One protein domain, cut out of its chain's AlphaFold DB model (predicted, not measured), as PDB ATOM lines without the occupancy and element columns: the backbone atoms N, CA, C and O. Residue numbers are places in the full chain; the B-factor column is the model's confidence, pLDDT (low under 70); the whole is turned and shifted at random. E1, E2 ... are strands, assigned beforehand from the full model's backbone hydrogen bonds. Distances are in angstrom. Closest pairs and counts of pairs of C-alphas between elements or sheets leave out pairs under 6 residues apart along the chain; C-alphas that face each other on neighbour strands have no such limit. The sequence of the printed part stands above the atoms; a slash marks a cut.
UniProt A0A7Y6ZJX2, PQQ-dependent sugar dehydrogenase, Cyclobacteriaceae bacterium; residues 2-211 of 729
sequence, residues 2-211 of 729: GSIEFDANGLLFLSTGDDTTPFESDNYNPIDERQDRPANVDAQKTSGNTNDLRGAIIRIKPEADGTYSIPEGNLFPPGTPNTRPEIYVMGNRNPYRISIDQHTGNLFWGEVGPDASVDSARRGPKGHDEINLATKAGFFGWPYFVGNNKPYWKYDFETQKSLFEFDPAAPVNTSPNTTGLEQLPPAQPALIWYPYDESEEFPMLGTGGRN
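AT A GLANCE: This is residues 2 to 211 of the 729 residues of the protein "PQQ-dependent sugar dehydrogenase" of Cyclobacteriaceae bacterium (UniProt A0A7Y6ZJX2). Little of this domain is regular structure: two small antiparallel sheets, E5 E6 E7 E10 and E1 E2 E3 E4, partly face to face as a sandwich, sit among long loops, with the hairpin E8 and E9 off at one end. The 210 printed residues hold ten named strands, E1 to E10, and no named helix; the class is all strand, with 47 residues in named elements. It is compact, radius of gyration of the C-alphas 16.8 A, spanning 52 by 42 by 28 A.

IN THESE COORDINATES: E5 is residues 95 to 100, E6 107 to 111, E7 129 to 134 and E10 192 to 194, ending at C-alpha 194 (-18.759, 23.040, -27.424). E1, 4 to 6, begins at C-alpha 4 (2.266, 27.427, -14.719); E2 is 12 to 15, E3 56 to 62, 17.9 A long, E4 87 to 90, E8 153 to 156, E9 161 to 165.

HOW THE PARTS SIT: E5 E6 E7 and E1 E2 E3 E4 are meanders, each strand the antiparallel neighbour of the one before; N 109 and O 132 of E6 and E7 are 3.1 A apart, N 12 and O 60 of E2 and E3 2.8 A. The facing parts are 9.3 A centre to centre. The closest C-alphas of E2 and E5, Ser 15 and Pro 95, are 6.0 A apart. E9 is apart from E7.

THE WHOLE: The farthest C-alphas, Asp 65 and Ala 121, are 53.7 A apart. The printed part has no cut; the link E2 to E3 is long, 40 residues. No printed residue is under 70 in pLDDT.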
ATOM      1  N   GLY A   2       1.680  24.335 -21.287       80.69
ATOM      2  CA  GLY A   2       2.802  25.191 -20.895       80.69
ATOM      3  C   GLY A   2       2.435  26.290 -19.896       80.69
ATOM      4  O   GLY A   2       3.237  27.195 -19.684       80.69
ATOM      5  N   SER A   3       1.241  26.229 -19.302       92.44
ATOM      6  CA  SER A   3       0.806  27.162 -18.262       92.44
ATOM      7  C   SER A   3       1.298  26.695 -16.889       92.44
ATOM      8  O   SER A   3       1.405  25.491 -16.639       92.44
ATOM      9  N   ILE A   4       1.653  27.651 -16.029       95.12
ATOM     10  CA  ILE A   4       2.266  27.427 -14.719       95.12
ATOM     11  C   ILE A   4       1.530  28.273 -13.690       95.12
ATOM     12  O   ILE A   4       1.381  29.475 -13.897       95.12
ATOM     13  N   GLU A   5       1.162  27.672 -12.561       95.75
ATOM     14  CA  GLU A   5       0.492  28.385 -11.477       95.75
ATOM     15  C   GLU A   5       0.875  27.839 -10.102       95.75
ATOM     16  O   GLU A   5       1.240  26.671  -9.965       95.75
ATOM     17  N   PHE A   6       0.807  28.694  -9.085       96.62
ATOM     18  CA  PHE A   6       0.999  28.302  -7.693       96.62
ATOM     19  C   PHE A   6      -0.327  28.370  -6.944       96.62
ATOM     20  O   PHE A   6      -1.087  29.322  -7.115       96.62
ATOM     21  N   ASP A   7      -0.576  27.383  -6.088       96.31
ATOM     22  CA  ASP A   7      -1.655  27.467  -5.106       96.31
ATOM     23  C   ASP A   7      -1.222  28.249  -3.849       96.31
ATOM     24  O   ASP A   7      -0.043  28.573  -3.648       96.31
ATOM     25  N   ALA A   8      -2.177  28.489  -2.950       94.56
ATOM     26  CA  ALA A   8      -1.950  29.200  -1.693       94.56
ATOM     27  C   ALA A   8      -0.975  28.477  -0.734       94.56
ATOM     28  O   ALA A   8      -0.466  29.085   0.210       94.56
ATOM     29  N   ASN A   9      -0.685  27.193  -0.971       94.62
ATOM     30  CA  ASN A   9       0.257  26.386  -0.193       94.62
ATOM     31  C   ASN A   9       1.669  26.357  -0.810       94.62
ATOM     32  O   ASN A   9       2.571  25.716  -0.257       94.62
ATOM     33  N   GLY A  10       1.877  27.040  -1.940       95.12
ATOM     34  CA  GLY A  10       3.137  27.044  -2.677       95.12
ATOM     35  C   GLY A  10       3.394  25.761  -3.473       95.12
ATOM     36  O   GLY A  10       4.546  25.480  -3.810       95.12
ATOM     37  N   LEU A  11       2.357  24.970  -3.766       97.81
ATOM     38  CA  LEU A  11       2.443  23.868  -4.719       97.81
ATOM     39  C   LEU A  11       2.390  24.422  -6.139       97.81
ATOM     40  O   LEU A  11       1.556  25.262  -6.463       97.81
ATOM     41  N   LEU A  12       3.287  23.925  -6.982       97.88
ATOM     42  CA  LEU A  12       3.391  24.290  -8.383       97.88
ATOM     43  C   LEU A  12       2.560  23.343  -9.238       97.88
ATOM     44  O   LEU A  12       2.779  22.128  -9.201       97.88
ATOM     45  N   PHE A  13       1.687  23.915 -10.058       98.31
ATOM     46  CA  PHE A  13       0.971  23.232 -11.120       98.31
ATOM     47  C   PHE A  13       1.568  23.603 -12.476       98.31
ATOM     48  O   PHE A  13       1.881  24.765 -12.729       98.31
ATOM     49  N   LEU A  14       1.734  22.610 -13.349       96.88
ATOM     50  CA  LEU A  14       2.280  22.778 -14.698       96.88
ATOM     51  C   LEU A  14       1.451  21.964 -15.689       96.88
ATOM     52  O   LEU A  14       1.339  20.747 -15.537       96.88
ATOM     53  N   SER A  15       0.921  22.613 -16.723       96.69
ATOM     54  CA  SER A  15       0.179  21.939 -17.788       96.69
ATOM     55  C   SER A  15       1.091  21.514 -18.940       96.69
ATOM     56  O   SER A  15       1.943  22.280 -19.394       96.69
ATOM     57  N   THR A  16       0.898  20.308 -19.466       96.69
ATOM     58  CA  THR A  16       1.630  19.788 -20.628       96.69
ATOM     59  C   THR A  16       0.652  19.317 -21.700       96.69
ATOM     60  O   THR A  16      -0.351  18.664 -21.416       96.69
ATOM     61  N   GLY A  17       0.930  19.668 -22.960       95.94
ATOM     62  CA  GLY A  17       0.212  19.082 -24.095       95.94
ATOM     63  C   GLY A  17       0.613  17.623 -24.312       95.94
ATOM     64  O   GLY A  17       1.588  17.147 -23.727       95.94
ATOM     65  N   ASP A  18      -0.133  16.912 -25.147       95.88
ATOM     66  CA  ASP A  18       0.076  15.489 -25.435       95.88
ATOM     67  C   ASP A  18       1.087  15.198 -26.559       95.88
ATOM     68  O   ASP A  18       1.395  14.029 -26.815       95.88
ATOM     69  N   ASP A  19       1.591  16.244 -27.224       93.25
ATOM     70  CA  ASP A  19       2.455  16.196 -28.412       93.25
ATOM     71  C   ASP A  19       1.934  15.249 -29.512       93.25
ATOM     72  O   ASP A  19       2.720  14.576 -30.190       93.25
ATOM     73  N   THR A  20       0.612  15.164 -29.682       93.25
ATOM     74  CA  THR A  20      -0.036  14.272 -30.649       93.25
ATOM     75  C   THR A  20      -0.936  15.052 -31.609       93.25
ATOM     76  O   THR A  20      -1.640  15.984 -31.227       93.25
ATOM     77  N   THR A  21      -0.915  14.687 -32.893       90.81
ATOM     78  CA  THR A  21      -1.737  15.325 -33.927       90.81
ATOM     79  C   THR A  21      -2.944  14.464 -34.323       90.81
ATOM     80  O   THR A  21      -2.778  13.271 -34.577       90.81
ATOM     81  N   PRO A  22      -4.157  15.047 -34.436       89.50
ATOM     82  CA  PRO A  22      -5.342  14.332 -34.910       89.50
ATOM     83  C   PRO A  22      -5.436  14.245 -36.447       89.50
ATOM     84  O   PRO A  22      -6.289  13.524 -36.964       89.50
ATOM     85  N   PHE A  23      -4.587  14.957 -37.201       87.19
ATOM     86  CA  PHE A  23      -4.751  15.132 -38.656       87.19
ATOM     87  C   PHE A  23      -4.594  13.830 -39.454       87.19
ATOM     88  O   PHE A  23      -5.296  13.610 -40.435       87.19
ATOM     89  N   GLU A  24      -3.732  12.924 -38.991       86.12
ATOM     90  CA  GLU A  24      -3.533  11.582 -39.569       86.12
ATOM     91  C   GLU A  24      -4.677  10.610 -39.212       86.12
ATOM     92  O   GLU A  24      -4.711   9.468 -39.665       86.12
ATOM     93  N   SER A  25      -5.615  11.058 -38.374       89.62
ATOM     94  CA  SER A  25      -6.775  10.314 -37.887       89.62
ATOM     95  C   SER A  25      -8.090  10.941 -38.347       89.62
ATOM     96  O   SER A  25      -9.094  10.841 -37.643       89.62
ATOM     97  N   ASP A  26      -8.104  11.567 -39.525       87.88
ATOM     98  CA  ASP A  26      -9.269  12.267 -40.091       87.88
ATOM     99  C   ASP A  26      -9.855  13.313 -39.127       87.88
ATOM    100  O   ASP A  26     -11.067  13.515 -39.066       87.88
ATOM    101  N   ASN A  27      -8.986  13.951 -38.339       92.00
ATOM    102  CA  ASN A  27      -9.324  14.923 -37.299       92.00
ATOM    103  C   ASN A  27     -10.107  14.368 -36.092       92.00
ATOM    104  O   ASN A  27     -10.546  15.158 -35.264       92.00
ATOM    105  N   TYR A  28     -10.280  13.050 -35.955       95.38
ATOM    106  CA  TYR A  28     -10.827  12.417 -34.743       95.38
ATOM    107  C   TYR A  28      -9.703  12.115 -33.731       95.38
ATOM    108  O   TYR A  28      -8.598  12.651 -33.823       95.38
ATOM    109  N   ASN A  29      -9.968  11.249 -32.752       95.69
ATOM    110  CA  ASN A  29      -8.973  10.839 -31.771       95.69
ATOM    111  C   ASN A  29      -7.769  10.100 -32.411       95.69
ATOM    112  O   ASN A  29      -7.958   9.106 -33.121       95.69
ATOM    113  N   PRO A  30      -6.525  10.555 -32.165       95.38
ATOM    114  CA  PRO A  30      -5.319   9.925 -32.686       95.38
ATOM    115  C   PRO A  30      -4.878   8.747 -31.816       95.38
ATOM    116  O   PRO A  30      -4.327   8.932 -30.732       95.38
ATOM    117  N   ILE A  31      -5.140   7.529 -32.292       96.56
ATOM    118  CA  ILE A  31      -4.815   6.266 -31.604       96.56
ATOM    119  C   ILE A  31      -4.178   5.236 -32.558       96.56
ATOM    120  O   ILE A  31      -4.427   4.036 -32.454       96.56
ATOM    121  N   ASP A  32      -3.407   5.703 -33.544       95.75
ATOM    122  CA  ASP A  32      -2.824   4.850 -34.585       95.75
ATOM    123  C   ASP A  32      -1.546   4.144 -34.099       95.75
ATOM    124  O   ASP A  32      -0.484   4.742 -33.952       95.75
ATOM    125  N   GLU A  33      -1.663   2.840 -33.845       93.75
ATOM    126  CA  GLU A  33      -0.632   1.999 -33.215       93.75
ATOM    127  C   GLU A  33       0.342   1.346 -34.209       93.75
ATOM    128  O   GLU A  33       1.238   0.587 -33.813       93.75
ATOM    129  N   ARG A  34       0.162   1.602 -35.510       93.69
ATOM    130  CA  ARG A  34       0.988   1.008 -36.564       93.69
ATOM    131  C   ARG A  34       2.442   1.471 -36.436       93.69
ATOM    132  O   ARG A  34       2.740   2.651 -36.281       93.69
ATOM    133  N   GLN A  35       3.369   0.518 -36.522       88.44
ATOM    134  CA  GLN A  35       4.791   0.732 -36.214       88.44
ATOM    135  C   GLN A  35       5.551   1.554 -37.270       88.44
ATOM    136  O   GLN A  35       6.650   2.032 -37.004       88.44
ATOM    137  N   ASP A  36       5.001   1.703 -38.475       89.12
ATOM    138  CA  ASP A  36       5.580   2.457 -39.593       89.12
ATOM    139  C   ASP A  36       5.132   3.930 -39.637       89.12
ATOM    140  O   ASP A  36       5.461   4.655 -40.579       89.12
ATOM    141  N   ARG A  37       4.385   4.388 -38.627       89.12
ATOM    142  CA  ARG A  37       3.818   5.738 -38.561       89.12
ATOM    143  C   ARG A  37       4.676   6.683 -37.710       89.12
ATOM    144  O   ARG A  37       5.446   6.225 -36.862       89.12
ATOM    145  N   PRO A  38       4.574   8.011 -37.921       86.25
ATOM    146  CA  PRO A  38       5.220   8.991 -37.051       86.25
ATOM    147  C   PRO A  38       4.812   8.786 -35.593       86.25
ATOM    148  O   PRO A  38       3.671   8.459 -35.311       86.25
ATOM    149  N   ALA A  39       5.713   9.011 -34.637       83.44
ATOM    150  CA  ALA A  39       5.391   8.708 -33.244       83.44
ATOM    151  C   ALA A  39       4.200   9.537 -32.714       83.44
ATOM    152  O   ALA A  39       3.500   9.084 -31.817       83.44
ATOM    153  N   ASN A  40       3.980  10.754 -33.208       90.88
ATOM    154  CA  ASN A  40       2.983  11.717 -32.726       90.88
ATOM    155  C   ASN A  40       1.546  11.474 -33.240       90.88
ATOM    156  O   ASN A  40       0.783  12.429 -33.333       90.88
ATOM    157  N   VAL A  41       1.166  10.233 -33.564       94.38
ATOM    158  CA  VAL A  41      -0.200   9.874 -34.019       94.38
ATOM    159  C   VAL A  41      -0.945   8.927 -33.065       94.38
ATOM    160  O   VAL A  41      -2.046   8.470 -33.367       94.38
ATOM    161  N   ASP A  42      -0.350   8.636 -31.906       96.56
ATOM    162  CA  ASP A  42      -0.930   7.796 -30.858       96.56
ATOM    163  C   ASP A  42      -0.894   8.529 -29.512       96.56
ATOM    164  O   ASP A  42       0.125   8.519 -28.822       96.56
ATOM    165  N   ALA A  43      -2.009   9.155 -29.130       97.38
ATOM    166  CA  ALA A  43      -2.160   9.865 -27.857       97.38
ATOM    167  C   ALA A  43      -2.300   8.900 -26.666       97.38
ATOM    168  O   ALA A  43      -2.184   9.302 -25.507       97.38
ATOM    169  N   GLN A  44      -2.506   7.598 -26.909       97.44
ATOM    170  CA  GLN A  44      -2.579   6.612 -25.827       97.44
ATOM    171  C   GLN A  44      -1.221   6.448 -25.130       97.44
ATOM    172  O   GLN A  44      -1.169   6.093 -23.953       97.44
ATOM    173  N   LYS A  45      -0.115   6.729 -25.830       96.12
ATOM    174  CA  LYS A  45       1.239   6.680 -25.262       96.12
ATOM    175  C   LYS A  45       1.555   7.873 -24.343       96.12
ATOM    176  O   LYS A  45       2.557   7.811 -23.631       96.12
ATOM    177  N   THR A  46       0.753   8.941 -24.400       97.06
ATOM    178  CA  THR A  46       0.914  10.187 -23.633       97.06
ATOM    179  C   THR A  46      -0.273  10.405 -22.705       97.06
ATOM    180  O   THR A  46      -0.227   9.936 -21.574       97.06
ATOM    181  N   SER A  47      -1.363  11.013 -23.171       97.56
ATOM    182  CA  SER A  47      -2.535  11.360 -22.352       97.56
ATOM    183  C   SER A  47      -3.172  10.151 -21.671       97.56
ATOM    184  O   SER A  47      -3.648  10.253 -20.541       97.56
ATOM    185  N   GLY A  48      -3.146   8.995 -22.341       97.38
ATOM    186  CA  GLY A  48      -3.614   7.721 -21.794       97.38
ATOM    187  C   GLY A  48      -2.570   6.945 -20.979       97.38
ATOM    188  O   GLY A  48      -2.880   5.854 -20.505       97.38
ATOM    189  N   ASN A  49      -1.338   7.436 -20.836       98.19
ATOM    190  CA  ASN A  49      -0.226   6.711 -20.224       98.19
ATOM    191  C   ASN A  49       0.066   7.236 -18.815       98.19
ATOM    192  O   ASN A  49       0.599   8.324 -18.624       98.19
ATOM    193  N   THR A  50      -0.200   6.406 -17.807       98.62
ATOM    194  CA  THR A  50       0.014   6.747 -16.391       98.62
ATOM    195  C   THR A  50       1.483   6.976 -16.013       98.62
ATOM    196  O   THR A  50       1.766   7.427 -14.905       98.62
ATOM    197  N   ASN A  51       2.428   6.632 -16.893       98.38
ATOM    198  CA  ASN A  51       3.875   6.732 -16.696       98.38
ATOM    199  C   ASN A  51       4.539   7.788 -17.609       98.38
ATOM    200  O   ASN A  51       5.767   7.811 -17.727       98.38
ATOM    201  N   ASP A  52       3.745   8.649 -18.253       97.88
ATOM    202  CA  ASP A  52       4.194   9.782 -19.067       97.88
ATOM    203  C   ASP A  52       3.685  11.097 -18.455       97.88
ATOM    204  O   ASP A  52       2.659  11.130 -17.784       97.88
ATOM    205  N   LEU A  53       4.439  12.178 -18.634       97.50
ATOM    206  CA  LEU A  53       4.111  13.496 -18.081       97.50
ATOM    207  C   LEU A  53       3.473  14.431 -19.115       97.50
ATOM    208  O   LEU A  53       3.182  15.575 -18.779       97.50
ATOM    209  N   ARG A  54       3.290  13.987 -20.361       97.44
ATOM    210  CA  ARG A  54       2.578  14.710 -21.425       97.44
ATOM    211  C   ARG A  54       1.084  14.408 -21.383       97.44
ATOM    212  O   ARG A  54       0.685  13.314 -20.999       97.44
ATOM    213  N   GLY A  55       0.269  15.370 -21.808       97.44
ATOM    214  CA  GLY A  55      -1.189  15.276 -21.718       97.44
ATOM    215  C   GLY A  55      -1.687  15.273 -20.269       97.44
ATOM    216  O   GLY A  55      -2.678  14.617 -19.937       97.44
ATOM    217  N   ALA A  56      -0.966  15.968 -19.385       97.94
ATOM    218  CA  ALA A  56      -1.184  15.961 -17.946       97.94
ATOM    219  C   ALA A  56      -1.077  17.374 -17.352       97.94
ATOM    220  O   ALA A  56      -0.454  18.273 -17.917       97.94
ATOM    221  N   ILE A  57      -1.668  17.558 -16.173       98.50
ATOM    222  CA  ILE A  57      -1.362  18.682 -15.291       98.50
ATOM    223  C   ILE A  57      -0.647  18.103 -14.074       98.50
ATOM    224  O   ILE A  57      -1.173  17.264 -13.335       98.50
ATOM    225  N   ILE A  58       0.602  18.517 -13.925       98.06
ATOM    226  CA  ILE A  58       1.545  18.049 -12.916       98.06
ATOM    227  C   ILE A  58       1.397  18.911 -11.671       98.06
ATOM    228  O   ILE A  58       1.238  20.120 -11.806       98.06
ATOM    229  N   ARG A  59       1.512  18.314 -10.479       98.38
ATOM    230  CA  ARG A  59       1.535  19.040  -9.205       98.38
ATOM    231  C   ARG A  59       2.715  18.602  -8.347       98.38
ATOM    232  O   ARG A  59       2.789  17.446  -7.925       98.38
ATOM    233  N   ILE A  60       3.624  19.529  -8.068       98.31
ATOM    234  CA  ILE A  60       4.848  19.291  -7.289       98.31
ATOM    235  C   ILE A  60       5.063  20.402  -6.265       98.31
ATOM    236  O   ILE A  60       4.468  21.472  -6.359       98.31
ATOM    237  N   LYS A  61       5.952  20.179  -5.301       98.00
ATOM    238  CA  LYS A  61       6.435  21.230  -4.408       98.00
ATOM    239  C   LYS A  61       7.899  21.539  -4.724       98.00
ATOM    240  O   LYS A  61       8.751  20.705  -4.416       98.00
ATOM    241  N   PRO A  62       8.212  22.693  -5.332       97.44
ATOM    242  CA  PRO A  62       9.593  23.116  -5.514       97.44
ATOM    243  C   PRO A  62      10.293  23.313  -4.165       97.44
ATOM    244  O   PRO A  62       9.724  23.891  -3.239       97.44
ATOM    245  N   GLU A  63      11.537  22.859  -4.064       97.38
ATOM    246  CA  GLU A  63      12.377  23.020  -2.880       97.38
ATOM    247  C   GLU A  63      13.443  24.100  -3.117       97.38
ATOM    248  O   GLU A  63      13.848  24.390  -4.246       97.38
ATOM    249  N   ALA A  64      13.933  24.707  -2.035       95.56
ATOM    250  CA  ALA A  64      14.875  25.828  -2.108       95.56
ATOM    251  C   ALA A  64      16.231  25.472  -2.756       95.56
ATOM    252  O   ALA A  64      16.962  26.366  -3.180       95.56
ATOM    253  N   ASP A  65      16.581  24.187  -2.820       96.62
ATOM    254  CA  ASP A  65      17.804  23.680  -3.449       96.62
ATOM    255  C   ASP A  65      17.647  23.384  -4.953       96.62
ATOM    256  O   ASP A  65      18.590  22.912  -5.591       96.62
ATOM    257  N   GLY A  66      16.475  23.678  -5.528       94.12
ATOM    258  CA  GLY A  66      16.152  23.424  -6.931       94.12
ATOM    259  C   GLY A  66      15.650  22.006  -7.214       94.12
ATOM    260  O   GLY A  66      15.405  21.678  -8.375       94.12
ATOM    261  N   THR A  67      15.489  21.164  -6.187       97.25
ATOM    262  CA  THR A  67      14.766  19.889  -6.298       97.25
ATOM    263  C   THR A  67      13.256  20.097  -6.120       97.25
ATOM    264  O   THR A  67      12.775  21.229  -6.040       97.25
ATOM    265  N   TYR A  68      12.481  19.012  -6.100       97.62
ATOM    266  CA  TYR A  68      11.062  19.056  -5.759       97.62
ATOM    267  C   TYR A  68      10.652  17.830  -4.943       97.62
ATOM    268  O   TYR A  68      11.282  16.772  -5.018       97.62
ATOM    269  N   SER A  69       9.562  17.966  -4.191       97.81
ATOM    270  CA  SER A  69       8.890  16.872  -3.494       97.81
ATOM    271  C   SER A  69       7.489  16.611  -4.064       97.81
ATOM    272  O   SER A  69       6.893  17.468  -4.725       97.81
ATOM    273  N   ILE A  70       6.976  15.393  -3.852       98.25
ATOM    274  CA  ILE A  70       5.637  14.990  -4.300       98.25
ATOM    275  C   ILE A  70       4.619  15.290  -3.191       98.25
ATOM    276  O   ILE A  70       4.725  14.693  -2.114       98.25
ATOM    277  N   PRO A  71       3.631  16.168  -3.428       96.31
ATOM    278  CA  PRO A  71       2.572  16.431  -2.464       96.31
ATOM    279  C   PRO A  71       1.583  15.260  -2.359       96.31
ATOM    280  O   PRO A  71       1.342  14.523  -3.318       96.31
ATOM    281  N   GLU A  72       0.963  15.107  -1.189       95.12
ATOM    282  CA  GLU A  72      -0.127  14.145  -0.998       95.12
ATOM    283  C   GLU A  72      -1.357  14.507  -1.846       95.12
ATOM    284  O   GLU A  72      -1.649  15.677  -2.091       95.12
ATOM    285  N   GLY A  73      -2.107  13.494  -2.284       95.25
ATOM    286  CA  GLY A  73      -3.335  13.674  -3.069       95.25
ATOM    287  C   GLY A  73      -3.129  13.781  -4.583       95.25
ATOM    288  O   GLY A  73      -4.090  14.064  -5.292       95.25
ATOM    289  N   ASN A  74      -1.907  13.563  -5.086       98.38
ATOM    290  CA  ASN A  74      -1.688  13.298  -6.512       98.38
ATOM    291  C   ASN A  74      -2.329  11.961  -6.914       98.38
ATOM    292  O   ASN A  74      -2.580  11.103  -6.063       98.38
ATOM    293  N   LEU A  75      -2.591  11.788  -8.211       98.31
ATOM    294  CA  LEU A  75      -3.372  10.665  -8.734       98.31
ATOM    295  C   LEU A  75      -2.739   9.309  -8.401       98.31
ATOM    296  O   LEU A  75      -3.447   8.349  -8.098       98.31
ATOM    297  N   PHE A  76      -1.405   9.244  -8.420       98.06
ATOM    298  CA  PHE A  76      -0.649   8.033  -8.125       98.06
ATOM    299  C   PHE A  76       0.274   8.233  -6.915       98.06
ATOM    300  O   PHE A  76       1.126   9.124  -6.929       98.06
ATOM    301  N   PRO A  77       0.169   7.390  -5.871       96.06
ATOM    302  CA  PRO A  77       1.093   7.439  -4.744       96.06
ATOM    303  C   PRO A  77       2.553   7.166  -5.157       96.06
ATOM    304  O   PRO A  77       2.788   6.300  -6.012       96.06
ATOM    305  N   PRO A  78       3.551   7.810  -4.516       96.88
ATOM    306  CA  PRO A  78       4.964   7.517  -4.746       96.88
ATOM    307  C   PRO A  78       5.297   6.026  -4.619       96.88
ATOM    308  O   PRO A  78       4.931   5.371  -3.644       96.88
ATOM    309  N   GLY A  79       6.018   5.491  -5.607       95.69
ATOM    310  CA  GLY A  79       6.408   4.077  -5.661       95.69
ATOM    311  C   GLY A  79       5.383   3.145  -6.314       95.69
ATOM    312  O   GLY A  79       5.658   1.950  -6.429       95.69
ATOM    313  N   THR A  80       4.239   3.659  -6.776       97.50
ATOM    314  CA  THR A  80       3.271   2.870  -7.552       97.50
ATOM    315  C   THR A  80       3.901   2.430  -8.889       97.50
ATOM    316  O   THR A  80       4.331   3.287  -9.669       97.50
ATOM    317  N   PRO A  81       4.001   1.116  -9.182       97.94
ATOM    318  CA  PRO A  81       4.628   0.630 -10.413       97.94
ATOM    319  C   PRO A  81       3.940   1.162 -11.674       97.94
ATOM    320  O   PRO A  81       2.718   1.247 -11.712       97.94
ATOM    321  N   ASN A  82       4.724   1.462 -12.716       98.19
ATOM    322  CA  ASN A  82       4.242   1.961 -14.016       98.19
ATOM    323  C   ASN A  82       3.416   3.252 -13.918       98.19
ATOM    324  O   ASN A  82       2.489   3.475 -14.696       98.19
ATOM    325  N   THR A  83       3.745   4.114 -12.959       98.50
ATOM    326  CA  THR A  83       3.098   5.419 -12.819       98.50
ATOM    327  C   THR A  83       4.107   6.522 -12.526       98.50
ATOM    328  O   THR A  83       5.224   6.260 -12.062       98.50
ATOM    329  N   ARG A  84       3.703   7.765 -12.788       98.44
ATOM    330  CA  ARG A  84       4.417   8.978 -12.394       98.44
ATOM    331  C   ARG A  84       3.684   9.664 -11.236       98.44
ATOM    332  O   ARG A  84       2.537  10.075 -11.416       98.44
ATOM    333  N   PRO A  85       4.302   9.778 -10.047       98.56
ATOM    334  CA  PRO A  85       3.644  10.362  -8.880       98.56
ATOM    335  C   PRO A  85       3.451  11.885  -8.974       98.56
ATOM    336  O   PRO A  85       2.752  12.469  -8.154       98.56
ATOM    337  N   GLU A  86       4.047  12.543  -9.967       98.62
ATOM    338  CA  GLU A  86       3.880  13.970 -10.253       98.62
ATOM    339  C   GLU A  86       2.487  14.302 -10.829       98.62
ATOM    340  O   GLU A  86       2.044  15.448 -10.753       98.62
ATOM    341  N   ILE A  87       1.791  13.316 -11.407       98.75
ATOM    342  CA  ILE A  87       0.507  13.506 -12.093       98.75
ATOM    343  C   ILE A  87      -0.594  13.839 -11.079       98.75
ATOM    344  O   ILE A  87      -0.927  13.024 -10.215       98.75
ATOM    345  N   TYR A  88      -1.210  15.013 -11.225       98.69
ATOM    346  CA  TYR A  88      -2.444  15.372 -10.522       98.69
ATOM    347  C   TYR A  88      -3.666  15.130 -11.411       98.69
ATOM    348  O   TYR A  88      -4.608  14.455 -11.006       98.69
ATOM    349  N   VAL A  89      -3.603  15.599 -12.654       98.44
ATOM    350  CA  VAL A  89      -4.600  15.341 -13.698       98.44
ATOM    351  C   VAL A  89      -3.896  14.692 -14.886       98.44
ATOM    352  O   VAL A  89      -2.823  15.139 -15.280       98.44
ATOM    353  N   MET A  90      -4.499  13.670 -15.487       98.31
ATOM    354  CA  MET A  90      -4.085  13.129 -16.792       98.31
ATOM    355  C   MET A  90      -5.284  13.006 -17.731       98.31
ATOM    356  O   MET A  90      -6.424  13.184 -17.307       98.31
ATOM    357  N   GLY A  91      -5.036  12.661 -18.993       98.19
ATOM    358  CA  GLY A  91      -6.087  12.562 -19.999       98.19
ATOM    359  C   GLY A  91      -6.468  13.903 -20.598       98.19
ATOM    360  O   GLY A  91      -7.645  14.140 -20.827       98.19
ATOM    361  N   ASN A  92      -5.480  14.768 -20.833       98.19
ATOM    362  CA  ASN A  92      -5.647  16.022 -21.562       98.19
ATOM    363  C   ASN A  92      -4.955  15.930 -22.925       98.19
ATOM    364  O   ASN A  92      -3.926  15.266 -23.055       98.19
ATOM    365  N   ARG A  93      -5.477  16.630 -23.924       96.88
ATOM    366  CA  ARG A  93      -4.844  16.903 -25.217       96.88
ATOM    367  C   ARG A  93      -3.971  18.153 -25.140       96.88
ATOM    368  O   ARG A  93      -2.755  18.097 -25.313       96.88
ATOM    369  N   ASN A  94      -4.593  19.298 -24.888       95.50
ATOM    370  CA  ASN A  94      -3.983  20.615 -24.893       95.50
ATOM    371  C   ASN A  94      -4.597  21.518 -23.803       95.50
ATOM    372  O   ASN A  94      -5.359  22.431 -24.131       95.50
ATOM    373  N   PRO A  95      -4.193  21.330 -22.532       95.44
ATOM    374  CA  PRO A  95      -4.618  22.182 -21.424       95.44
ATOM    375  C   PRO A  95      -3.871  23.520 -21.518       95.44
ATOM    376  O   PRO A  95      -2.742  23.659 -21.028       95.44
ATOM    377  N   TYR A  96      -4.412  24.476 -22.278       88.06
ATOM    378  CA  TYR A  96      -3.661  25.648 -22.743       88.06
ATOM    379  C   TYR A  96      -3.406  26.665 -21.627       88.06
ATOM    380  O   TYR A  96      -2.244  26.994 -21.377       88.06
ATOM    381  N   ARG A  97      -4.461  27.086 -20.922       91.56
ATOM    382  CA  ARG A  97      -4.405  27.973 -19.750       91.56
ATOM    383  C   ARG A  97      -5.058  27.295 -18.557       91.56
ATOM    384  O   ARG A  97      -6.205  26.864 -18.668       91.56
ATOM    385  N   ILE A  98      -4.304  27.184 -17.464       95.88
ATOM    386  CA  ILE A  98      -4.816  26.715 -16.174       95.88
ATOM    387  C   ILE A  98      -5.098  27.913 -15.270       95.88
ATOM    388  O   ILE A  98      -4.540  28.985 -15.489       95.88
ATOM    389  N   SER A  99      -5.956  27.707 -14.276       96.44
ATOM    390  CA  SER A  99      -6.208  28.642 -13.189       96.44
ATOM    391  C   SER A  99      -6.506  27.896 -11.899       96.44
ATOM    392  O   SER A  99      -7.234  26.899 -11.913       96.44
ATOM    393  N   ILE A 100      -5.944  28.358 -10.784       97.06
ATOM    394  CA  ILE A 100      -6.188  27.791  -9.459       97.06
ATOM    395  C   ILE A 100      -6.975  28.795  -8.634       97.06
ATOM    396  O   ILE A 100      -6.507  29.901  -8.351       97.06
ATOM    397  N   ASP A 101      -8.147  28.371  -8.174       96.81
ATOM    398  CA  ASP A 101      -8.861  29.100  -7.140       96.81
ATOM    399  C   ASP A 101      -8.088  28.993  -5.816       96.81
ATOM    400  O   ASP A 101      -7.973  27.921  -5.217       96.81
ATOM    401  N   GLN A 102      -7.554  30.122  -5.357       95.31
ATOM    402  CA  GLN A 102      -6.701  30.204  -4.172       95.31
ATOM    403  C   GLN A 102      -7.449  29.910  -2.862       95.31
ATOM    404  O   GLN A 102      -6.806  29.585  -1.864       95.31
ATOM    405  N   HIS A 103      -8.784  29.985  -2.855       95.12
ATOM    406  CA  HIS A 103      -9.608  29.704  -1.672       95.12
ATOM    407  C   HIS A 103      -9.928  28.222  -1.537       95.12
ATOM    408  O   HIS A 103      -9.840  27.654  -0.447       95.12
ATOM    409  N   THR A 104     -10.302  27.587  -2.647       95.12
ATOM    410  CA  THR A 104     -10.777  26.196  -2.653       95.12
ATOM    411  C   THR A 104      -9.694  25.190  -3.041       95.12
ATOM    412  O   THR A 104      -9.804  24.012  -2.703       95.12
ATOM    413  N   GLY A 105      -8.638  25.632  -3.730       95.56
ATOM    414  CA  GLY A 105      -7.635  24.767  -4.354       95.56
ATOM    415  C   GLY A 105      -8.130  24.071  -5.627       95.56
ATOM    416  O   GLY A 105      -7.443  23.187  -6.144       95.56
ATOM    417  N   ASN A 106      -9.314  24.440  -6.126       97.31
ATOM    418  CA  ASN A 106      -9.871  23.892  -7.354       97.31
ATOM    419  C   ASN A 106      -9.066  24.352  -8.570       97.31
ATOM    420  O   ASN A 106      -8.731  25.529  -8.709       97.31
ATOM    421  N   LEU A 107      -8.795  23.409  -9.470       98.31
ATOM    422  CA  LEU A 107      -8.068  23.644 -10.711       98.31
ATOM    423  C   LEU A 107      -9.051  23.731 -11.880       98.31
ATOM    424  O   LEU A 107      -9.784  22.775 -12.131       98.31
ATOM    425  N   PHE A 108      -9.006  24.833 -12.621       98.25
ATOM    426  CA  PHE A 108      -9.742  25.052 -13.863       98.25
ATOM    427  C   PHE A 108      -8.786  25.096 -15.050       98.25
ATOM    428  O   PHE A 108      -7.645  25.539 -14.912       98.25
ATOM    429  N   TRP A 109      -9.237  24.662 -16.223       98.00
ATOM    430  CA  TRP A 109      -8.500  24.888 -17.465       98.00
ATOM    431  C   TRP A 109      -9.404  24.856 -18.686       98.00
ATOM    432  O   TRP A 109     -10.461  24.225 -18.683       98.00
ATOM    433  N   GLY A 110      -8.956  25.542 -19.733       96.50
ATOM    434  CA  GLY A 110      -9.483  25.345 -21.074       96.50
ATOM    435  C   GLY A 110      -8.683  24.288 -21.828       96.50
ATOM    436  O   GLY A 110      -7.450  24.234 -21.740       96.50
ATOM    437  N   GLU A 111      -9.402  23.441 -22.544       95.56
ATOM    438  CA  GLU A 111      -8.895  22.264 -23.231       95.56
ATOM    439  C   GLU A 111      -9.279  22.342 -24.710       95.56
ATOM    440  O   GLU A 111     -10.461  22.379 -25.055       95.56
ATOM    441  N   VAL A 112      -8.273  22.367 -25.588       95.31
ATOM    442  CA  VAL A 112      -8.503  22.411 -27.039       95.31
ATOM    443  C   VAL A 112      -8.584  20.990 -27.580       95.31
ATOM    444  O   VAL A 112      -7.596  20.249 -27.508       95.31
ATOM    445  N   GLY A 113      -9.721  20.618 -28.160       94.56
ATOM    446  CA  GLY A 113      -9.978  19.271 -28.668       94.56
ATOM    447  C   GLY A 113      -9.528  19.037 -30.111       94.56
ATOM    448  O   GLY A 113      -8.793  19.841 -30.686       94.56
ATOM    449  N   PRO A 114      -9.912  17.896 -30.710       94.44
ATOM    450  CA  PRO A 114      -9.583  17.585 -32.096       94.44
ATOM    451  C   PRO A 114     -10.518  18.316 -33.084       94.44
ATOM    452  O   PRO A 114     -11.511  18.924 -32.680       94.44
ATOM    453  N   ASP A 115     -10.225  18.232 -34.385       91.31
ATOM    454  CA  ASP A 115     -10.819  19.120 -35.404       91.31
ATOM    455  C   ASP A 115     -11.914  18.463 -36.270       91.31
ATOM    456  O   ASP A 115     -12.325  19.015 -37.290       91.31
ATOM    457  N   ALA A 116     -12.392  17.265 -35.912       90.56
ATOM    458  CA  ALA A 116     -13.480  16.613 -36.638       90.56
ATOM    459  C   ALA A 116     -14.736  17.495 -36.615       90.56
ATOM    460  O   ALA A 116     -15.224  17.854 -35.544       90.56
ATOM    461  N   SER A 117     -15.273  17.826 -37.792       84.75
ATOM    462  CA  SER A 117     -16.414  18.740 -37.937       84.75
ATOM    463  C   SER A 117     -17.778  18.060 -37.812       84.75
ATOM    464  O   SER A 117     -18.773  18.736 -37.574       84.75
ATOM    465  N   VAL A 118     -17.848  16.733 -37.951       86.06
ATOM    466  CA  VAL A 118     -19.106  15.971 -37.929       86.06
ATOM    467  C   VAL A 118     -19.002  14.728 -37.057       86.06
ATOM    468  O   VAL A 118     -17.939  14.110 -36.950       86.06
ATOM    469  N   ASP A 119     -20.118  14.339 -36.445       91.31
ATOM    470  CA  ASP A 119     -20.209  13.069 -35.732       91.31
ATOM    471  C   ASP A 119     -20.082  11.898 -36.710       91.31
ATOM    472  O   ASP A 119     -20.558  11.942 -37.848       91.31
ATOM    473  N   SER A 120     -19.450  10.815 -36.263       93.12
ATOM    474  CA  SER A 120     -19.263   9.613 -37.065       93.12
ATOM    475  C   SER A 120     -19.646   8.373 -36.283       93.12
ATOM    476  O   SER A 120     -19.002   8.013 -35.301       93.12
ATOM    477  N   ALA A 121     -20.605   7.620 -36.821       90.75
ATOM    478  CA  ALA A 121     -21.010   6.320 -36.285       90.75
ATOM    479  C   ALA A 121     -19.887   5.258 -36.289       90.75
ATOM    480  O   ALA A 121     -20.096   4.146 -35.818       90.75
ATOM    481  N   ARG A 122     -18.720   5.560 -36.878       91.44
ATOM    482  CA  ARG A 122     -17.549   4.670 -36.915       91.44
ATOM    483  C   ARG A 122     -16.345   5.210 -36.148       91.44
ATOM    484  O   ARG A 122     -15.445   4.433 -35.840       91.44
ATOM    485  N   ARG A 123     -16.258   6.516 -35.907       94.94
ATOM    486  CA  ARG A 123     -15.084   7.120 -35.258       94.94
ATOM    487  C   ARG A 123     -15.421   7.660 -33.879       94.94
ATOM    488  O   ARG A 123     -14.634   7.448 -32.967       94.94
ATOM    489  N   GLY A 124     -16.601   8.243 -33.704       96.06
ATOM    490  CA  GLY A 124     -17.027   8.876 -32.463       96.06
ATOM    491  C   GLY A 124     -17.575  10.282 -32.708       96.06
ATOM    492  O   GLY A 124     -17.930  10.610 -33.848       96.06
ATOM    493  N   PRO A 125     -17.665  11.101 -31.652       96.44
ATOM    494  CA  PRO A 125     -18.209  12.449 -31.742       96.44
ATOM    495  C   PRO A 125     -17.339  13.368 -32.609       96.44
ATOM    496  O   PRO A 125     -16.141  13.128 -32.795       96.44
ATOM    497  N   LYS A 126     -17.936  14.455 -33.105       94.94
ATOM    498  CA  LYS A 126     -17.184  15.618 -33.585       94.94
ATOM    499  C   LYS A 126     -16.314  16.184 -32.463       94.94
ATOM    500  O   LYS A 126     -16.564  15.953 -31.277       94.94
ATOM    501  N   GLY A 127     -15.277  16.927 -32.829       95.31
ATOM    502  CA  GLY A 127     -14.382  17.529 -31.850       95.31
ATOM    503  C   GLY A 127     -15.126  18.482 -30.922       95.31
ATOM    504  O   GLY A 127     -16.097  19.111 -31.343       95.31
ATOM    505  N   HIS A 128     -14.637  18.657 -29.695       97.12
ATOM    506  CA  HIS A 128     -15.148  19.623 -28.711       97.12
ATOM    507  C   HIS A 128     -13.982  20.349 -28.047       97.12
ATOM    508  O   HIS A 128     -13.002  19.696 -27.710       97.12
ATOM    509  N   ASP A 129     -14.113  21.656 -27.840       97.75
ATOM    510  CA  ASP A 129     -13.306  22.352 -26.840       97.75
ATOM    511  C   ASP A 129     -14.056  22.316 -25.509       97.75
ATOM    512  O   ASP A 129     -15.293  22.265 -25.487       97.75
ATOM    513  N   GLU A 130     -13.316  22.307 -24.406       98.19
ATOM    514  CA  GLU A 130     -13.871  22.080 -23.074       98.19
ATOM    515  C   GLU A 130     -13.345  23.095 -22.059       98.19
ATOM    516  O   GLU A 130     -12.195  23.529 -22.107       98.19
ATOM    517  N   ILE A 131     -14.196  23.430 -21.092       98.31
ATOM    518  CA  ILE A 131     -13.787  23.992 -19.810       98.31
ATOM    519  C   ILE A 131     -13.866  22.859 -18.798       98.31
ATOM    520  O   ILE A 131     -14.916  22.234 -18.627       98.31
ATOM    521  N   ASN A 132     -12.758  22.605 -18.121       98.38
ATOM    522  CA  ASN A 132     -12.603  21.503 -17.191       98.38
ATOM    523  C   ASN A 132     -12.359  22.007 -15.765       98.38
ATOM    524  O   ASN A 132     -11.821  23.096 -15.553       98.38
ATOM    525  N   LEU A 133     -12.765  21.189 -14.791       98.19
ATOM    526  CA  LEU A 133     -12.623  21.442 -13.358       98.19
ATOM    527  C   LEU A 133     -12.159  20.168 -12.643       98.19
ATOM    528  O   LEU A 133     -12.812  19.129 -12.709       98.19
ATOM    529  N   ALA A 134     -11.079  20.278 -11.872       98.19
ATOM    530  CA  ALA A 134     -10.617  19.255 -10.946       98.19
ATOM    531  C   ALA A 134     -10.692  19.751  -9.494       98.19
ATOM    532  O   ALA A 134      -9.835  20.502  -9.030       98.19
ATOM    533  N   THR A 135     -11.684  19.251  -8.752       97.06
ATOM    534  CA  THR A 135     -11.765  19.390  -7.280       97.06
ATOM    535  C   THR A 135     -10.886  18.367  -6.543       97.06
ATOM    536  O   THR A 135     -10.665  18.453  -5.337       97.06
ATOM    537  N   LYS A 136     -10.378  17.366  -7.275       96.94
ATOM    538  CA  LYS A 136      -9.424  16.339  -6.836       96.94
ATOM    539  C   LYS A 136      -8.671  15.776  -8.046       96.94
ATOM    540  O   LYS A 136      -9.112  15.952  -9.181       96.94
ATOM    541  N   ALA A 137      -7.587  15.043  -7.796       98.38
ATOM    542  CA  ALA A 137      -6.843  14.334  -8.836       98.38
ATOM    543  C   ALA A 137      -7.729  13.360  -9.639       98.38
ATOM    544  O   ALA A 137      -8.599  12.694  -9.065       98.38
ATOM    545  N   GLY A 138      -7.492  13.232 -10.950       98.25
ATOM    546  CA  GLY A 138      -8.340  12.409 -11.817       98.25
ATOM    547  C   GLY A 138      -7.852  12.219 -13.255       98.25
ATOM    548  O   GLY A 138      -6.855  12.801 -13.683       98.25
ATOM    549  N   PHE A 139      -8.582  11.381 -13.995       98.69
ATOM    550  CA  PHE A 139      -8.420  11.162 -15.433       98.69
ATOM    551  C   PHE A 139      -9.557  11.859 -16.187       98.69
ATOM    552  O   PHE A 139     -10.716  11.567 -15.916       98.69
ATOM    553  N   PHE A 140      -9.238  12.754 -17.122       98.25
ATOM    554  CA  PHE A 140     -10.204  13.597 -17.851       98.25
ATOM    555  C   PHE A 140     -10.434  13.130 -19.296       98.25
ATOM    556  O   PHE A 140     -10.963  13.836 -20.141       98.25
ATOM    557  N   GLY A 141     -10.099  11.867 -19.562       97.56
ATOM    558  CA  GLY A 141     -10.719  11.099 -20.633       97.56
ATOM    559  C   GLY A 141      -9.986  11.069 -21.973       97.56
ATOM    560  O   GLY A 141     -10.039  10.032 -22.639       97.56
ATOM    561  N   TRP A 142      -9.267  12.119 -22.379       98.31
ATOM    562  CA  TRP A 142      -8.552  12.115 -23.664       98.31
ATOM    563  C   TRP A 142      -7.461  11.018 -23.703       98.31
ATOM    564  O   TRP A 142      -6.732  10.854 -22.719       98.31
ATOM    565  N   PRO A 143      -7.304  10.241 -24.800       97.81
ATOM    566  CA  PRO A 143      -7.936  10.363 -26.125       97.81
ATOM    567  C   PRO A 143      -9.170   9.479 -26.359       97.81
ATOM    568  O   PRO A 143      -9.535   9.196 -27.503       97.81
ATOM    569  N   TYR A 144      -9.792   8.979 -25.296       98.50
ATOM    570  CA  TYR A 144     -10.906   8.034 -25.396       98.50
ATOM    571  C   TYR A 144     -12.268   8.724 -25.370       98.50
ATOM    572  O   TYR A 144     -13.225   8.192 -25.932       98.50
ATOM    573  N   PHE A 145     -12.343   9.911 -24.762       98.56
ATOM    574  CA  PHE A 145     -13.578  10.670 -24.588       98.56
ATOM    575  C   PHE A 145     -13.379  12.168 -24.860       98.56
ATOM    576  O   PHE A 145     -12.252  12.656 -24.794       98.56
ATOM    577  N   VAL A 146     -14.482  12.864 -25.154       97.62
ATOM    578  CA  VAL A 146     -14.606  14.338 -25.179       97.62
ATOM    579  C   VAL A 146     -15.947  14.781 -24.583       97.62
ATOM    580  O   VAL A 146     -16.899  13.999 -24.511       97.62
ATOM    581  N   GLY A 147     -16.050  16.047 -24.192       96.81
ATOM    582  CA  GLY A 147     -17.223  16.667 -23.592       96.81
ATOM    583  C   GLY A 147     -17.627  15.981 -22.291       96.81
ATOM    584  O   GLY A 147     -16.812  15.722 -21.407       96.81
ATOM    585  N   ASN A 148     -18.901  15.620 -22.167       95.94
ATOM    586  CA  ASN A 148     -19.422  14.889 -21.011       95.94
ATOM    587  C   ASN A 148     -19.145  13.373 -21.066       95.94
ATOM    588  O   ASN A 148     -20.043  12.569 -20.817       95.94
ATOM    589  N   ASN A 149     -17.906  12.983 -21.374       98.12
ATOM    590  CA  ASN A 149     -17.472  11.599 -21.600       98.12
ATOM    591  C   ASN A 149     -18.090  10.916 -22.842       98.12
ATOM    592  O   ASN A 149     -18.328   9.704 -22.834       98.12
ATOM    593  N   LYS A 150     -18.336  11.655 -23.933       97.19
ATOM    594  CA  LYS A 150     -18.779  11.073 -25.213       97.19
ATOM    595  C   LYS A 150     -17.667  10.160 -25.763       97.19
ATOM    596  O   LYS A 150     -16.552  10.648 -25.958       97.19
ATOM    597  N   PRO A 151     -17.924   8.859 -26.004       98.12
ATOM    598  CA  PRO A 151     -16.871   7.906 -26.339       98.12
ATOM    599  C   PRO A 151     -16.464   7.968 -27.810       98.12
ATOM    600  O   PRO A 151     -17.301   8.025 -28.712       98.12
ATOM    601  N   TYR A 152     -15.161   7.871 -28.056       98.38
ATOM    602  CA  TYR A 152     -14.640   7.471 -29.358       98.38
ATOM    603  C   TYR A 152     -14.639   5.948 -29.509       98.38
ATOM    604  O   TYR A 152     -14.713   5.182 -28.543       98.38
ATOM    605  N   TRP A 153     -14.498   5.501 -30.752       97.31
ATOM    606  CA  TRP A 153     -14.264   4.099 -31.064       97.31
ATOM    607  C   TRP A 153     -12.778   3.754 -30.949       97.31
ATOM    608  O   TRP A 153     -11.910   4.497 -31.414       97.31
ATOM    609  N   LYS A 154     -12.475   2.556 -30.439       96.69
ATOM    610  CA  LYS A 154     -11.217   1.871 -30.735       96.69
ATOM    611  C   LYS A 154     -11.212   1.549 -32.225       96.69
ATOM    612  O   LYS A 154     -11.926   0.653 -32.678       96.69
ATOM    613  N   TYR A 155     -10.434   2.308 -32.980       96.06
ATOM    614  CA  TYR A 155     -10.336   2.182 -34.423       96.06
ATOM    615  C   TYR A 155      -9.034   1.481 -34.805       96.06
ATOM    616  O   TYR A 155      -7.948   1.908 -34.422       96.06
ATOM    617  N   ASP A 156      -9.153   0.392 -35.555       94.81
ATOM    618  CA  ASP A 156      -8.027  -0.298 -36.166       94.81
ATOM    619  C   ASP A 156      -7.706   0.376 -37.504       94.81
ATOM    620  O   ASP A 156      -8.469   0.277 -38.468       94.81
ATOM    621  N   PHE A 157      -6.570   1.071 -37.553       94.38
ATOM    622  CA  PHE A 157      -6.115   1.816 -38.727       94.38
ATOM    623  C   PHE A 157      -5.559   0.929 -39.846       94.38
ATOM    624  O   PHE A 157      -5.496   1.375 -40.993       94.38
ATOM    625  N   GLU A 158      -5.166  -0.312 -39.551       92.81
ATOM    626  CA  GLU A 158      -4.709  -1.266 -40.563       92.81
ATOM    627  C   GLU A 158      -5.906  -1.889 -41.287       92.81
ATOM    628  O   GLU A 158      -5.944  -1.931 -42.518       92.81
ATOM    629  N   THR A 159      -6.920  -2.321 -40.533       95.25
ATOM    630  CA  THR A 159      -8.120  -2.946 -41.113       95.25
ATOM    631  C   THR A 159      -9.245  -1.962 -41.430       95.25
ATOM    632  O   THR A 159     -10.219  -2.354 -42.079       95.25
ATOM    633  N   GLN A 160      -9.106  -0.701 -41.010       93.94
ATOM    634  CA  GLN A 160     -10.102   0.371 -41.129       93.94
ATOM    635  C   GLN A 160     -11.447   0.007 -40.485       93.94
ATOM    636  O   GLN A 160     -12.524   0.236 -41.050       93.94
ATOM    637  N   LYS A 161     -11.392  -0.614 -39.302       95.50
ATOM    638  CA  LYS A 161     -12.574  -1.095 -38.576       95.50
ATOM    639  C   LYS A 161     -12.670  -0.495 -37.187       95.50
ATOM    640  O   LYS A 161     -11.711  -0.484 -36.426       95.50
ATOM    641  N   SER A 162     -13.880  -0.094 -36.834       96.69
ATOM    642  CA  SER A 162     -14.264   0.252 -35.469       96.69
ATOM    643  C   SER A 162     -14.520  -1.037 -34.692       96.69
ATOM    644  O   SER A 162     -15.322  -1.867 -35.124       96.69
ATOM    645  N   LEU A 163     -13.810  -1.232 -33.584       95.88
ATOM    646  CA  LEU A 163     -13.851  -2.469 -32.807       95.88
ATOM    647  C   LEU A 163     -14.877  -2.385 -31.674       95.88
ATOM    648  O   LEU A 163     -15.788  -3.206 -31.608       95.88
ATOM    649  N   PHE A 164     -14.739  -1.390 -30.800       95.81
ATOM    650  CA  PHE A 164     -15.635  -1.136 -29.669       95.81
ATOM    651  C   PHE A 164     -15.556   0.334 -29.240       95.81
ATOM    652  O   PHE A 164     -14.569   1.002 -29.536       95.81
ATOM    653  N   GLU A 165     -16.572   0.829 -28.541       96.44
ATOM    654  CA  GLU A 165     -16.535   2.130 -27.859       96.44
ATOM    655  C   GLU A 165     -15.865   1.980 -26.492       96.44
ATOM    656  O   GLU A 165     -16.069   0.976 -25.802       96.44
ATOM    657  N   PHE A 166     -15.047   2.956 -26.100       97.81
ATOM    658  CA  PHE A 166     -14.421   2.943 -24.779       97.81
ATOM    659  C   PHE A 166     -15.467   3.114 -23.664       97.81
ATOM    660  O   PHE A 166     -16.444   3.841 -23.823       97.81
ATOM    661  N   ASP A 167     -15.250   2.457 -22.520       97.81
ATOM    662  CA  ASP A 167     -16.106   2.580 -21.332       97.81
ATOM    663  C   ASP A 167     -15.555   3.670 -20.395       97.81
ATOM    664  O   ASP A 167     -14.447   3.502 -19.875       97.81
ATOM    665  N   PRO A 168     -16.287   4.772 -20.137       97.50
ATOM    666  CA  PRO A 168     -15.810   5.839 -19.259       97.50
ATOM    667  C   PRO A 168     -15.660   5.408 -17.795       97.50
ATOM    668  O   PRO A 168     -14.893   6.025 -17.058       97.50
ATOM    669  N   ALA A 169     -16.338   4.344 -17.351       98.00
ATOM    670  CA  ALA A 169     -16.203   3.840 -15.986       98.00
ATOM    671  C   ALA A 169     -14.927   3.009 -15.777       98.00
ATOM    672  O   ALA A 169     -14.444   2.902 -14.648       98.00
ATOM    673  N   ALA A 170     -14.389   2.412 -16.842       95.75
ATOM    674  CA  ALA A 170     -13.227   1.530 -16.782       95.75
ATOM    675  C   ALA A 170     -12.420   1.542 -18.097       95.75
ATOM    676  O   ALA A 170     -12.276   0.494 -18.735       95.75
ATOM    677  N   PRO A 171     -11.864   2.695 -18.516       96.62
ATOM    678  CA  PRO A 171     -11.150   2.786 -19.782       96.62
ATOM    679  C   PRO A 171      -9.876   1.937 -19.774       96.62
ATOM    680  O   PRO A 171      -9.213   1.777 -18.744       96.62
ATOM    681  N   VAL A 172      -9.534   1.389 -20.942       97.06
ATOM    682  CA  VAL A 172      -8.402   0.471 -21.119       97.06
ATOM    683  C   VAL A 172      -7.454   1.012 -22.183       97.06
ATOM    684  O   VAL A 172      -7.852   1.226 -23.328       97.06
ATOM    685  N   ASN A 173      -6.190   1.193 -21.809       97.44
ATOM    686  CA  ASN A 173      -5.103   1.541 -22.714       97.44
ATOM    687  C   ASN A 173      -4.407   0.271 -23.212       97.44
ATOM    688  O   ASN A 173      -3.538  -0.280 -22.537       97.44
ATOM    689  N   THR A 174      -4.779  -0.176 -24.409       94.25
ATOM    690  CA  THR A 174      -4.174  -1.351 -25.053       94.25
ATOM    691  C   THR A 174      -3.015  -0.999 -25.985       94.25
ATOM    692  O   THR A 174      -2.585  -1.864 -26.749       94.25
ATOM    693  N   SER A 175      -2.538   0.252 -25.990       94.88
ATOM    694  CA  SER A 175      -1.502   0.666 -26.937       94.88
ATOM    695  C   SER A 175      -0.197  -0.089 -26.697       94.88
ATOM    696  O   SER A 175       0.299  -0.104 -25.569       94.88
ATOM    697  N   PRO A 176       0.441  -0.646 -27.744       94.44
ATOM    698  CA  PRO A 176       1.768  -1.242 -27.614       94.44
ATOM    699  C   PRO A 176       2.846  -0.203 -27.268       94.44
ATOM    700  O   PRO A 176       3.957  -0.574 -26.894       94.44
ATOM    701  N   ASN A 177       2.532   1.091 -27.391       94.38
ATOM    702  CA  ASN A 177       3.446   2.197 -27.130       94.38
ATOM    703  C   ASN A 177       3.337   2.735 -25.691       94.38
ATOM    704  O   ASN A 177       4.085   3.646 -25.328       94.38
ATOM    705  N   THR A 178       2.423   2.205 -24.870       95.06
ATOM    706  CA  THR A 178       2.275   2.624 -23.471       95.06
ATOM    707  C   THR A 178       3.299   1.944 -22.562       95.06
ATOM    708  O   THR A 178       3.666   0.783 -22.738       95.06
ATOM    709  N   THR A 179       3.758   2.672 -21.548       97.38
ATOM    710  CA  THR A 179       4.602   2.150 -20.455       97.38
ATOM    711  C   THR A 179       3.895   2.224 -19.101       97.38
ATOM    712  O   THR A 179       4.524   2.018 -18.056       97.38
ATOM    713  N   GLY A 180       2.608   2.571 -19.124       97.75
ATOM    714  CA  GLY A 180       1.756   2.772 -17.965       97.75
ATOM    715  C   GLY A 180       0.899   1.560 -17.626       97.75
ATOM    716  O   GLY A 180       1.164   0.432 -18.039       97.75
ATOM    717  N   LEU A 181      -0.134   1.808 -16.829       98.00
ATOM    718  CA  LEU A 181      -1.178   0.846 -16.520       98.00
ATOM    719  C   LEU A 181      -2.084   0.643 -17.738       98.00
ATOM    720  O   LEU A 181      -2.434   1.595 -18.432       98.00
ATOM    721  N   GLU A 182      -2.498  -0.602 -17.954       97.25
ATOM    722  CA  GLU A 182      -3.503  -0.944 -18.963       97.25
ATOM    723  C   GLU A 182      -4.903  -0.504 -18.509       97.25
ATOM    724  O   GLU A 182      -5.638   0.115 -19.271       97.25
ATOM    725  N   GLN A 183      -5.264  -0.759 -17.248       97.62
ATOM    726  CA  GLN A 183      -6.526  -0.293 -16.672       97.62
ATOM    727  C   GLN A 183      -6.368   1.135 -16.142       97.62
ATOM    728  O   GLN A 183      -5.581   1.374 -15.222       97.62
ATOM    729  N   LEU A 184      -7.143   2.064 -16.695       98.12
ATOM    730  CA  LEU A 184      -7.109   3.473 -16.317       98.12
ATOM    731  C   LEU A 184      -8.182   3.819 -15.270       98.12
ATOM    732  O   LEU A 184      -9.169   3.088 -15.127       98.12
ATOM    733  N   PRO A 185      -8.008   4.931 -14.526       97.69
ATOM    734  CA  PRO A 185      -9.057   5.467 -13.665       97.69
ATOM    735  C   PRO A 185     -10.325   5.844 -14.458       97.69
ATOM    736  O   PRO A 185     -10.228   6.128 -15.652       97.69
ATOM    737  N   PRO A 186     -11.503   5.912 -13.810       98.44
ATOM    738  CA  PRO A 186     -12.727   6.390 -14.453       98.44
ATOM    739  C   PRO A 186     -12.587   7.823 -14.985       98.44
ATOM    740  O   PRO A 186     -12.060   8.698 -14.284       98.44
ATOM    741  N   ALA A 187     -13.103   8.067 -16.189       98.38
ATOM    742  CA  ALA A 187     -13.078   9.373 -16.836       98.38
ATOM    743  C   ALA A 187     -14.008  10.376 -16.130       98.38
ATOM    744  O   ALA A 187     -15.158  10.061 -15.805       98.38
ATOM    745  N   GLN A 188     -13.513  11.586 -15.891       98.19
ATOM    746  CA  GLN A 188     -14.285  12.713 -15.374       98.19
ATOM    747  C   GLN A 188     -14.836  13.544 -16.544       98.19
ATOM    748  O   GLN A 188     -14.081  13.801 -17.479       98.19
ATOM    749  N   PRO A 189     -16.120  13.950 -16.512       97.56
ATOM    750  CA  PRO A 189     -16.713  14.749 -17.579       97.56
ATOM    751  C   PRO A 189     -16.227  16.204 -17.532       97.56
ATOM    752  O   PRO A 189     -15.939  16.729 -16.455       97.56
ATOM    753  N   ALA A 190     -16.236  16.872 -18.687       97.75
ATOM    754  CA  ALA A 190     -16.032  18.313 -18.763       97.75
ATOM    755  C   ALA A 190     -17.154  19.098 -18.066       97.75
ATOM    756  O   ALA A 190     -18.313  18.671 -18.046       97.75
ATOM    757  N   LEU A 191     -16.813  20.276 -17.535       98.06
ATOM    758  CA  LEU A 191     -17.771  21.195 -16.913       98.06
ATOM    759  C   LEU A 191     -18.638  21.886 -17.979       98.06
ATOM    760  O   LEU A 191     -19.853  21.976 -17.820       98.06
ATOM    761  N   ILE A 192     -18.014  22.355 -19.064       98.50
ATOM    762  CA  ILE A 192     -18.659  22.983 -20.233       98.50
ATOM    763  C   ILE A 192     -17.961  22.462 -21.496       98.50
ATOM    764  O   ILE A 192     -16.745  22.296 -21.485       98.50
ATOM    765  N   TRP A 193     -18.692  22.224 -22.591       97.88
ATOM    766  CA  TRP A 193     -18.114  21.759 -23.864       97.88
ATOM    767  C   TRP A 193     -18.858  22.303 -25.087       97.88
ATOM    768  O   TRP A 193     -20.075  22.494 -25.058       97.88
ATOM    769  N   TYR A 194     -18.144  22.532 -26.192       97.75
ATOM    770  CA  TYR A 194     -18.759  23.040 -27.424       97.75
ATOM    771  C   TYR A 194     -18.016  22.632 -28.716       97.75
ATOM    772  O   TYR A 194     -16.778  22.605 -28.766       97.75
ATOM    773  N   PRO A 195     -18.760  22.290 -29.788       95.50
ATOM    774  CA  PRO A 195     -18.206  21.988 -31.106       95.50
ATOM    775  C   PRO A 195     -18.007  23.266 -31.940       95.50
ATOM    776  O   PRO A 195     -18.234  24.371 -31.453       95.50
ATOM    777  N   TYR A 196     -17.536  23.136 -33.189       86.00
ATOM    778  CA  TYR A 196     -17.465  24.273 -34.126       86.00
ATOM    779  C   TYR A 196     -18.852  24.865 -34.421       86.00
ATOM    780  O   TYR A 196     -18.993  26.080 -34.557       86.00
ATOM    781  N   ASP A 197     -19.866  24.003 -34.488       85.88
ATOM    782  CA  ASP A 197     -21.267  24.400 -34.610       85.88
ATOM    783  C   ASP A 197     -21.828  24.907 -33.272       85.88
ATOM    784  O   ASP A 197     -21.124  24.987 -32.263       85.88
ATOM    785  N   GLU A 198     -23.123  25.215 -33.254       87.44
ATOM    786  CA  GLU A 198     -23.829  25.589 -32.032       87.44
ATOM    787  C   GLU A 198     -23.832  24.403 -31.054       87.44
ATOM    788  O   GLU A 198     -24.028  23.247 -31.448       87.44
ATOM    789  N   SER A 199     -23.576  24.687 -29.776       89.12
ATOM    790  CA  SER A 199     -23.683  23.696 -28.703       89.12
ATOM    791  C   SER A 199     -25.145  23.550 -28.286       89.12
ATOM    792  O   SER A 199     -25.799  24.547 -27.987       89.12
ATOM    793  N   GLU A 200     -25.655  22.317 -28.230       88.75
ATOM    794  CA  GLU A 200     -27.021  22.058 -27.754       88.75
ATOM    795  C   GLU A 200     -27.160  22.393 -26.265       88.75
ATOM    796  O   GLU A 200     -28.184  22.921 -25.831       88.75
ATOM    797  N   GLU A 201     -26.122  22.099 -25.480       89.31
ATOM    798  CA  GLU A 201     -26.120  22.305 -24.036       89.31
ATOM    799  C   GLU A 201     -25.752  23.745 -23.646       89.31
ATOM    800  O   GLU A 201     -26.252  24.261 -22.645       89.31
ATOM    801  N   PHE A 202     -24.926  24.416 -24.456       92.50
ATOM    802  CA  PHE A 202     -24.418  25.765 -24.187       92.50
ATOM    803  C   PHE A 202     -24.550  26.694 -25.410       92.50
ATOM    804  O   PHE A 202     -23.548  27.228 -25.895       92.50
ATOM    805  N   PRO A 203     -25.774  26.931 -25.924       82.38
ATOM    806  CA  PRO A 203     -25.988  27.635 -27.197       82.38
ATOM    807  C   PRO A 203     -25.461  29.075 -27.192       82.38
ATOM    808  O   PRO A 203     -25.054  29.607 -28.221       82.38
ATOM    809  N   MET A 204     -25.382  29.708 -26.017       80.25
ATOM    810  CA  MET A 204     -24.862  31.071 -25.871       80.25
ATOM    811  C   MET A 204     -23.376  31.232 -26.218       80.25
ATOM    812  O   MET A 204     -22.931  32.360 -26.419       80.25
ATOM    813  N   LEU A 205     -22.623  30.133 -26.329       86.38
ATOM    814  CA  LEU A 205     -21.223  30.143 -26.772       86.38
ATOM    815  C   LEU A 205     -21.077  30.302 -28.298       86.38
ATOM    816  O   LEU A 205     -19.957  30.460 -28.795       86.38
ATOM    817  N   GLY A 206     -22.193  30.271 -29.038       83.19
ATOM    818  CA  GLY A 206     -22.263  30.535 -30.474       83.19
ATOM    819  C   GLY A 206     -21.614  29.459 -31.347       83.19
ATOM    820  O   GLY A 206     -21.450  28.307 -30.943       83.19
ATOM    821  N   THR A 207     -21.233  29.859 -32.559       83.00
ATOM    822  CA  THR A 207     -20.573  29.032 -33.582       83.00
ATOM    823  C   THR A 207     -19.228  29.638 -33.979       83.00
ATOM    824  O   THR A 207     -18.988  30.820 -33.745       83.00
ATOM    825  N   GLY A 208     -18.370  28.864 -34.639       83.06
ATOM    826  CA  GLY A 208     -17.099  29.327 -35.200       83.06
ATOM    827  C   GLY A 208     -15.919  28.488 -34.729       83.06
ATOM    828  O   GLY A 208     -16.104  27.439 -34.104       83.06
ATOM    829  N   GLY A 209     -14.700  28.965 -35.008       83.62
ATOM    830  CA  GLY A 209     -13.465  28.375 -34.483       83.62
ATOM    831  C   GLY A 209     -13.489  28.237 -32.959       83.62
ATOM    832  O   GLY A 209     -14.366  28.792 -32.304       83.62
ATOM    833  N   ARG A 210     -12.556  27.479 -32.380       91.81
ATOM    834  CA  ARG A 210     -12.536  27.238 -30.932       91.81
ATOM    835  C   ARG A 210     -11.128  27.264 -30.386       91.81
ATOM    836  O   ARG A 210     -10.209  26.795 -31.066       91.81
ATOM    837  N   ASN A 211     -10.988  27.846 -29.207       93.19
ATOM    838  CA  ASN A 211      -9.789  27.758 -28.396       93.19
ATOM    839  C   ASN A 211     -10.143  28.155 -26.956       93.19
ATOM    840  O   ASN A 211     -10.000  29.320 -26.573       93.19
TER     841      ASN A 211